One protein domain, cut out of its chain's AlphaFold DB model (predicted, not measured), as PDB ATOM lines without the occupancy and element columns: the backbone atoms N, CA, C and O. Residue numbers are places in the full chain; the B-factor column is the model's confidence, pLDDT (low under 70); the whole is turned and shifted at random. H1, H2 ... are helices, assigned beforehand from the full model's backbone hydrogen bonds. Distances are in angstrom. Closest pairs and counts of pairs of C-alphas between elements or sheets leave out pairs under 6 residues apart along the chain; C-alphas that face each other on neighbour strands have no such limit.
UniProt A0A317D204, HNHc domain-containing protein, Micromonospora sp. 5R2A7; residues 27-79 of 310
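This is residues 27 to 79 of the 310 residues of the protein "HNHc domain-containing protein" of Micromonospora sp. 5R2A7 (UniProt A0A317D204). A loop-built head, residues 27 to 49, leads into two helices joined end to end, H1 and then H2, which meet in a corner at their tight link. Residues 38 to 43 of the head stick out at one end of the long axis, and residues 71 to 79, of which 71 to 76 belong to H2, stick out at the other. The printed part has 53 residues with two named helices in the order H1, H2 and no named strand. The class is all helix, though only 25 of the 53 residues are in named elements. The whole is extended, with a radius of gyration of the C-alphas of 15.5 A and spans of 50 by 20 by 14 A.

Residues 27 to 49 hold no named element, and their C-alphas lie 9 to 25 A from the mean of all C-alphas. After them come H1, residues 50 to 63, and H2, residues 66 to 76. H1 and H2 only just touch, with 3 pairs of C-alphas within 8 A, and touch only at the corner by their link. H1 touches H2 with residues 58 to 62 alone. The closest C-alphas of the two helices are those of Cys 61 and Tyr 67, 5.1 A apart. Their lines are about perpendicular, at 80 degrees, and their centres are 16.5 A apart. In H1 and H2 every O i to N i+4 pair is within hydrogen-bond range.

The printed part begins with C-alpha 27 at (54.592, -21.557, -66.506). H1, from Gln 50 to Ala 63, begins with C-alpha 50 at (52.337, -30.908, -77.370) and measures 20.0 A from first to last C-alpha. H2, from Arg 66 to Ala 76, measures 15.0 A and ends with C-alpha 76 at (61.764, -59.543, -74.829).

The two C-alphas farthest apart are those of Lys 40 and Lys 79, at 50.4 A. Without the stretches that stand free, the body has 38 residues and spans 35 by 14 by 13 A. The printed part has no cut. The mean pLDDT of the printed part is 84.3, and no printed residue is under 70.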
ATOM      1  N   THR A  27      53.297 -21.157 -65.950       85.75
ATOM      2  CA  THR A  27      54.592 -21.557 -66.506       85.75
ATOM      3  C   THR A  27      54.577 -23.037 -66.859       85.75
ATOM      4  O   THR A  27      53.915 -23.856 -66.220       85.75
ATOM      5  N   CYS A  28      55.267 -23.404 -67.937       86.56
ATOM      6  CA  CYS A  28      55.318 -24.784 -68.388       86.56
ATOM      7  C   CYS A  28      56.293 -25.578 -67.507       86.56
ATOM      8  O   CYS A  28      57.486 -25.310 -67.591       86.56
ATOM      9  N   PRO A  29      55.870 -26.646 -66.804       84.94
ATOM     10  CA  PRO A  29      56.755 -27.402 -65.904       84.94
ATOM     11  C   PRO A  29      57.943 -28.113 -66.581       84.94
ATOM     12  O   PRO A  29      58.727 -28.774 -65.913       84.94
ATOM     13  N   GLN A  30      58.026 -28.072 -67.914       88.38
ATOM     14  CA  GLN A  30      59.050 -28.754 -68.707       88.38
ATOM     15  C   GLN A  30      60.103 -27.805 -69.292       88.38
ATOM     16  O   GLN A  30      61.199 -28.252 -69.619       88.38
ATOM     17  N   CYS A  31      59.761 -26.537 -69.520       88.06
ATOM     18  CA  CYS A  31      60.656 -25.572 -70.168       88.06
ATOM     19  C   CYS A  31      60.552 -24.159 -69.593       88.06
ATOM     20  O   CYS A  31      61.101 -23.234 -70.186       88.06
ATOM     21  N   ASP A  32      59.776 -23.990 -68.522       83.62
ATOM     22  CA  ASP A  32      59.485 -22.740 -67.815       83.62
ATOM     23  C   ASP A  32      58.905 -21.606 -68.682       83.62
ATOM     24  O   ASP A  32      58.656 -20.505 -68.205       83.62
ATOM     25  N   GLY A  33      58.610 -21.877 -69.956       85.44
ATOM     26  CA  GLY A  33      57.984 -20.927 -70.867       85.44
ATOM     27  C   GLY A  33      56.510 -20.676 -70.542       85.44
ATOM     28  O   GLY A  33      55.824 -21.539 -69.987       85.44
ATOM     29  N   ALA A  34      56.004 -19.514 -70.954       83.81
ATOM     30  CA  ALA A  34      54.620 -19.115 -70.721       83.81
ATOM     31  C   ALA A  34      53.614 -20.067 -71.395       83.81
ATOM     32  O   ALA A  34      53.727 -20.412 -72.579       83.81
ATOM     33  N   VAL A  35      52.593 -20.478 -70.647       84.31
ATOM     34  CA  VAL A  35      51.498 -21.320 -71.117       84.31
ATOM     35  C   VAL A  35      50.290 -20.450 -71.430       84.31
ATOM     36  O   VAL A  35      49.568 -19.983 -70.556       84.31
ATOM     37  N   GLN A  36      50.052 -20.259 -72.723       80.88
ATOM     38  CA  GLN A  36      48.975 -19.407 -73.212       80.88
ATOM     39  C   GLN A  36      47.634 -20.156 -73.244       80.88
ATOM     40  O   GLN A  36      47.534 -21.275 -73.771       80.88
ATOM     41  N   ARG A  37      46.569 -19.530 -72.727       79.00
ATOM     42  CA  ARG A  37      45.201 -20.057 -72.860       79.00
ATOM     43  C   ARG A  37      44.749 -19.941 -74.314       79.00
ATOM     44  O   ARG A  37      44.772 -18.871 -74.904       79.00
ATOM     45  N   ARG A  38      44.300 -21.060 -74.891       72.31
ATOM     46  CA  ARG A  38      43.845 -21.123 -76.296       72.31
ATOM     47  C   ARG A  38      42.338 -20.930 -76.473       72.31
ATOM     48  O   ARG A  38      41.886 -20.687 -77.584       72.31
ATOM     49  N   LYS A  39      41.553 -21.093 -75.406       76.06
ATOM     50  CA  LYS A  39      40.088 -20.971 -75.413       76.06
ATOM     51  C   LYS A  39      39.650 -20.024 -74.299       76.06
ATOM     52  O   LYS A  39      40.275 -20.000 -73.242       76.06
ATOM     53  N   LYS A  40      38.566 -19.276 -74.547       71.38
ATOM     54  CA  LYS A  40      37.970 -18.335 -73.579       71.38
ATOM     55  C   LYS A  40      37.347 -19.047 -72.370       71.38
ATOM     56  O   LYS A  40      37.293 -18.470 -71.293       71.38
ATOM     57  N   SER A  41      36.915 -20.296 -72.541       73.62
ATOM     58  CA  SER A  41      36.317 -21.133 -71.498       73.62
ATOM     59  C   SER A  41      37.067 -22.460 -71.331       73.62
ATOM     60  O   SER A  41      37.681 -22.975 -72.271       73.62
ATOM     61  N   GLY A  42      37.010 -23.011 -70.116       72.88
ATOM     62  CA  GLY A  42      37.629 -24.284 -69.738       72.88
ATOM     63  C   GLY A  42      39.006 -24.159 -69.064       72.88
ATOM     64  O   GLY A  42      39.578 -23.064 -68.997       72.88
ATOM     65  N   PRO A  43      39.546 -25.272 -68.535       77.31
ATOM     66  CA  PRO A  43      40.817 -25.268 -67.817       77.31
ATOM     67  C   PRO A  43      41.986 -24.827 -68.714       77.31
ATOM     68  O   PRO A  43      42.031 -25.208 -69.890       77.31
ATOM     69  N   PRO A  44      42.938 -24.028 -68.199       75.56
ATOM     70  CA  PRO A  44      44.156 -23.710 -68.936       75.56
ATOM     71  C   PRO A  44      44.972 -24.989 -69.209       75.56
ATOM     72  O   PRO A  44      44.959 -25.918 -68.397       75.56
ATOM     73  N   PRO A  45      45.684 -25.077 -70.348       83.00
ATOM     74  CA  PRO A  45      46.596 -26.188 -70.584       83.00
ATOM     75  C   PRO A  45      47.745 -26.156 -69.567       83.00
ATOM     76  O   PRO A  45      48.177 -25.093 -69.146       83.00
ATOM     77  N   THR A  46      48.265 -27.325 -69.193       87.12
ATOM     78  CA  THR A  46      49.392 -27.443 -68.242       87.12
ATOM     79  C   THR A  46      50.761 -27.252 -68.906       87.12
ATOM     80  O   THR A  46      51.752 -26.993 -68.239       87.12
ATOM     81  N   TYR A  47      50.847 -27.408 -70.231       90.56
ATOM     82  CA  TYR A  47      52.101 -27.332 -70.989       90.56
ATOM     83  C   TYR A  47      51.961 -26.359 -72.158       90.56
ATOM     84  O   TYR A  47      50.900 -26.292 -72.783       90.56
ATOM     85  N   CYS A  48      53.046 -25.666 -72.513       89.44
ATOM     86  CA  CYS A  48      53.040 -24.672 -73.591       89.44
ATOM     87  C   CYS A  48      52.874 -25.308 -74.989       89.44
ATOM     88  O   CYS A  48      52.328 -24.691 -75.906       89.44
ATOM     89  N   SER A  49      53.290 -26.573 -75.160       88.69
ATOM     90  CA  SER A  49      53.216 -27.301 -76.430       88.69
ATOM     91  C   SER A  49      52.935 -28.798 -76.253       88.69
ATOM     92  O   SER A  49      53.164 -29.389 -75.193       88.69
ATOM     93  N   GLN A  50      52.475 -29.447 -77.332       89.25
ATOM     94  CA  GLN A  50      52.337 -30.908 -77.370       89.25
ATOM     95  C   GLN A  50      53.688 -31.609 -77.166       89.25
ATOM     96  O   GLN A  50      53.716 -32.703 -76.601       89.25
ATOM     97  N   GLN A  51      54.785 -30.975 -77.590       91.06
ATOM     98  CA  GLN A  51      56.137 -31.485 -77.404       91.06
ATOM     99  C   GLN A  51      56.523 -31.476 -75.921       91.06
ATOM    100  O   GLN A  51      56.811 -32.535 -75.376       91.06
ATOM    101  N   CYS A  52      56.357 -30.348 -75.226       91.88
ATOM    102  CA  CYS A  52      56.618 -30.251 -73.786       91.88
ATOM    103  C   CYS A  52      55.774 -31.238 -72.967       91.88
ATOM    104  O   CYS A  52      56.273 -31.855 -72.031       91.88
ATOM    105  N   ARG A  53      54.516 -31.470 -73.361       91.38
ATOM    106  CA  ARG A  53      53.674 -32.504 -72.744       91.38
ATOM    107  C   ARG A  53      54.239 -33.917 -72.941       91.38
ATOM    108  O   ARG A  53      54.195 -34.728 -72.018       91.38
ATOM    109  N   ARG A  54      54.733 -34.238 -74.144       91.00
ATOM    110  CA  ARG A  54      55.357 -35.539 -74.448       91.00
ATOM    111  C   ARG A  54      56.668 -35.716 -73.687       91.00
ATOM    112  O   ARG A  54      56.900 -36.800 -73.160       91.00
ATOM    113  N   ASP A  55      57.470 -34.664 -73.590       90.69
ATOM    114  CA  ASP A  55      58.765 -34.693 -72.912       90.69
ATOM    115  C   ASP A  55      58.600 -34.861 -71.401       90.69
ATOM    116  O   ASP A  55      59.239 -35.736 -70.818       90.69
ATOM    117  N   ALA A  56      57.662 -34.134 -70.787       90.31
ATOM    118  CA  ALA A  56      57.318 -34.303 -69.378       90.31
ATOM    119  C   ALA A  56      56.759 -35.703 -69.083       90.31
ATOM    120  O   ALA A  56      57.135 -36.343 -68.100       90.31
ATOM    121  N   TYR A  57      55.900 -36.234 -69.961       89.00
ATOM    122  CA  TYR A  57      55.438 -37.619 -69.855       89.00
ATOM    123  C   TYR A  57      56.603 -38.614 -69.957       89.00
ATOM    124  O   TYR A  57      56.689 -39.535 -69.149       89.00
ATOM    125  N   ALA A  58      57.529 -38.422 -70.899       86.75
ATOM    126  CA  ALA A  58      58.701 -39.277 -71.060       86.75
ATOM    127  C   ALA A  58      59.680 -39.174 -69.878       86.75
ATOM    128  O   ALA A  58      60.300 -40.174 -69.519       86.75
ATOM    129  N   ALA A  59      59.837 -37.993 -69.274       86.94
ATOM    130  CA  ALA A  59      60.619 -37.790 -68.056       86.94
ATOM    131  C   ALA A  59      59.997 -38.549 -66.876       86.94
ATOM    132  O   ALA A  59      60.682 -39.343 -66.237       86.94
ATOM    133  N   ARG A  60      58.678 -38.423 -66.677       86.19
ATOM    134  CA  ARG A  60      57.932 -39.194 -65.670       86.19
ATOM    135  C   ARG A  60      58.031 -40.700 -65.892       86.19
ATOM    136  O   ARG A  60      58.344 -41.435 -64.972       86.19
ATOM    137  N   CYS A  61      57.846 -41.177 -67.123       85.44
ATOM    138  CA  CYS A  61      58.008 -42.599 -67.439       85.44
ATOM    139  C   CYS A  61      59.416 -43.120 -67.121       85.44
ATOM    140  O   CYS A  61      59.557 -44.291 -66.778       85.44
ATOM    141  N   ARG A  62      60.452 -42.286 -67.266       84.69
ATOM    142  CA  ARG A  62      61.826 -42.637 -66.891       84.69
ATOM    143  C   ARG A  62      62.006 -42.675 -65.373       84.69
ATOM    144  O   ARG A  62      62.585 -43.641 -64.893       84.69
ATOM    145  N   ALA A  63      61.478 -41.687 -64.649       86.31
ATOM    146  CA  ALA A  63      61.532 -41.631 -63.187       86.31
ATOM    147  C   ALA A  63      60.775 -42.799 -62.527       86.31
ATOM    148  O   ALA A  63      61.322 -43.471 -61.664       86.31
ATOM    149  N   ASP A  64      59.568 -43.111 -63.008       87.62
ATOM    150  CA  ASP A  64      58.720 -44.194 -62.484       87.62
ATOM    151  C   ASP A  64      59.202 -45.604 -62.905       87.62
ATOM    152  O   ASP A  64      58.511 -46.594 -62.672       87.62
ATOM    153  N   GLY A  65      60.300 -45.721 -63.662       86.12
ATOM    154  CA  GLY A  65      60.798 -47.000 -64.192       86.12
ATOM    155  C   GLY A  65      59.968 -47.617 -65.334       86.12
ATOM    156  O   GLY A  65      60.423 -48.553 -65.998       86.12
ATOM    157  N   ARG A  66      58.792 -47.063 -65.661       83.94
ATOM    158  CA  ARG A  66      57.921 -47.524 -66.766       83.94
ATOM    159  C   ARG A  66      58.627 -47.531 -68.127       83.94
ATOM    160  O   ARG A  66      58.347 -48.388 -68.962       83.94
ATOM    161  N   TYR A  67      59.562 -46.609 -68.360       81.69
ATOM    162  CA  TYR A  67      60.379 -46.577 -69.577       81.69
ATOM    163  C   TYR A  67      61.326 -47.782 -69.664       81.69
ATOM    164  O   TYR A  67      61.451 -48.382 -70.732       81.69
ATOM    165  N   ALA A  68      61.950 -48.165 -68.545       84.31
ATOM    166  CA  ALA A  68      62.806 -49.345 -68.477       84.31
ATOM    167  C   ALA A  68      61.988 -50.627 -68.705       84.31
ATOM    168  O   ALA A  68      62.379 -51.455 -69.524       84.31
ATOM    169  N   ALA A  69      60.805 -50.733 -68.090       85.19
ATOM    170  CA  ALA A  69      59.875 -51.843 -68.316       85.19
ATOM    171  C   ALA A  69      59.417 -51.934 -69.787       85.19
ATOM    172  O   ALA A  69      59.426 -53.012 -70.377       85.19
ATOM    173  N   MET A  70      59.090 -50.802 -70.421       86.25
ATOM    174  CA  MET A  70      58.740 -50.748 -71.846       86.25
ATOM    175  C   MET A  70      59.905 -51.193 -72.745       86.25
ATOM    176  O   MET A  70      59.692 -51.911 -73.725       86.25
ATOM    177  N   LEU A  71      61.136 -50.770 -72.441       86.19
ATOM    178  CA  LEU A  71      62.318 -51.164 -73.208       86.19
ATOM    179  C   LEU A  71      62.613 -52.660 -73.045       86.19
ATOM    180  O   LEU A  71      62.828 -53.341 -74.049       86.19
ATOM    181  N   ALA A  72      62.549 -53.175 -71.815       85.06
ATOM    182  CA  ALA A  72      62.690 -54.596 -71.517       85.06
ATOM    183  C   ALA A  72      61.630 -55.428 -72.255       85.06
ATOM    184  O   ALA A  72      61.977 -56.388 -72.937       85.06
ATOM    185  N   ALA A  73      60.364 -55.000 -72.237       86.44
ATOM    186  CA  ALA A  73      59.287 -55.648 -72.982       86.44
ATOM    187  C   ALA A  73      59.517 -55.612 -74.501       86.44
ATOM    188  O   ALA A  73      59.246 -56.594 -75.188       86.44
ATOM    189  N   ARG A  74      60.043 -54.514 -75.062       85.44
ATOM    190  CA  ARG A  74      60.381 -54.436 -76.495       85.44
ATOM    191  C   ARG A  74      61.508 -55.401 -76.868       85.44
ATOM    192  O   ARG A  74      61.453 -55.994 -77.942       85.44
ATOM    193  N   VAL A  75      62.523 -55.536 -76.018       83.50
ATOM    194  CA  VAL A  75      63.630 -56.481 -76.231       83.50
ATOM    195  C   VAL A  75      63.133 -57.921 -76.095       83.50
ATOM    196  O   VAL A  75      63.397 -58.721 -76.986       83.50
ATOM    197  N   ALA A  76      62.349 -58.224 -75.057       82.62
ATOM    198  CA  ALA A  76      61.764 -59.543 -74.829       82.62
ATOM    199  C   ALA A  76      60.823 -59.975 -75.968       82.62
ATOM    200  O   ALA A  76      60.864 -61.117 -76.412       82.62
ATOM    201  N   ASN A  77      60.030 -59.047 -76.510       81.38
ATOM    202  CA  ASN A  77      59.118 -59.316 -77.625       81.38
ATOM    203  C   ASN A  77      59.793 -59.279 -79.007       81.38
ATOM    204  O   ASN A  77      59.122 -59.467 -80.029       81.38
ATOM    205  N   ARG A  78      61.107 -59.028 -79.089       78.00
ATOM    206  CA  ARG A  78      61.826 -58.998 -80.366       78.00
ATOM    207  C   ARG A  78      62.025 -60.422 -80.885       78.00
ATOM    208  O   ARG A  78      63.060 -61.040 -80.657       78.00
ATOM    209  N   LYS A  79      61.059 -60.924 -81.653       72.88
ATOM    210  CA  LYS A  79      61.201 -62.200 -82.366       72.88
ATOM    211  C   LYS A  79      62.285 -62.073 -83.452       72.88
ATOM    212  O   LYS A  79      62.188 -61.167 -84.287       72.88
TER     213      LYS A  79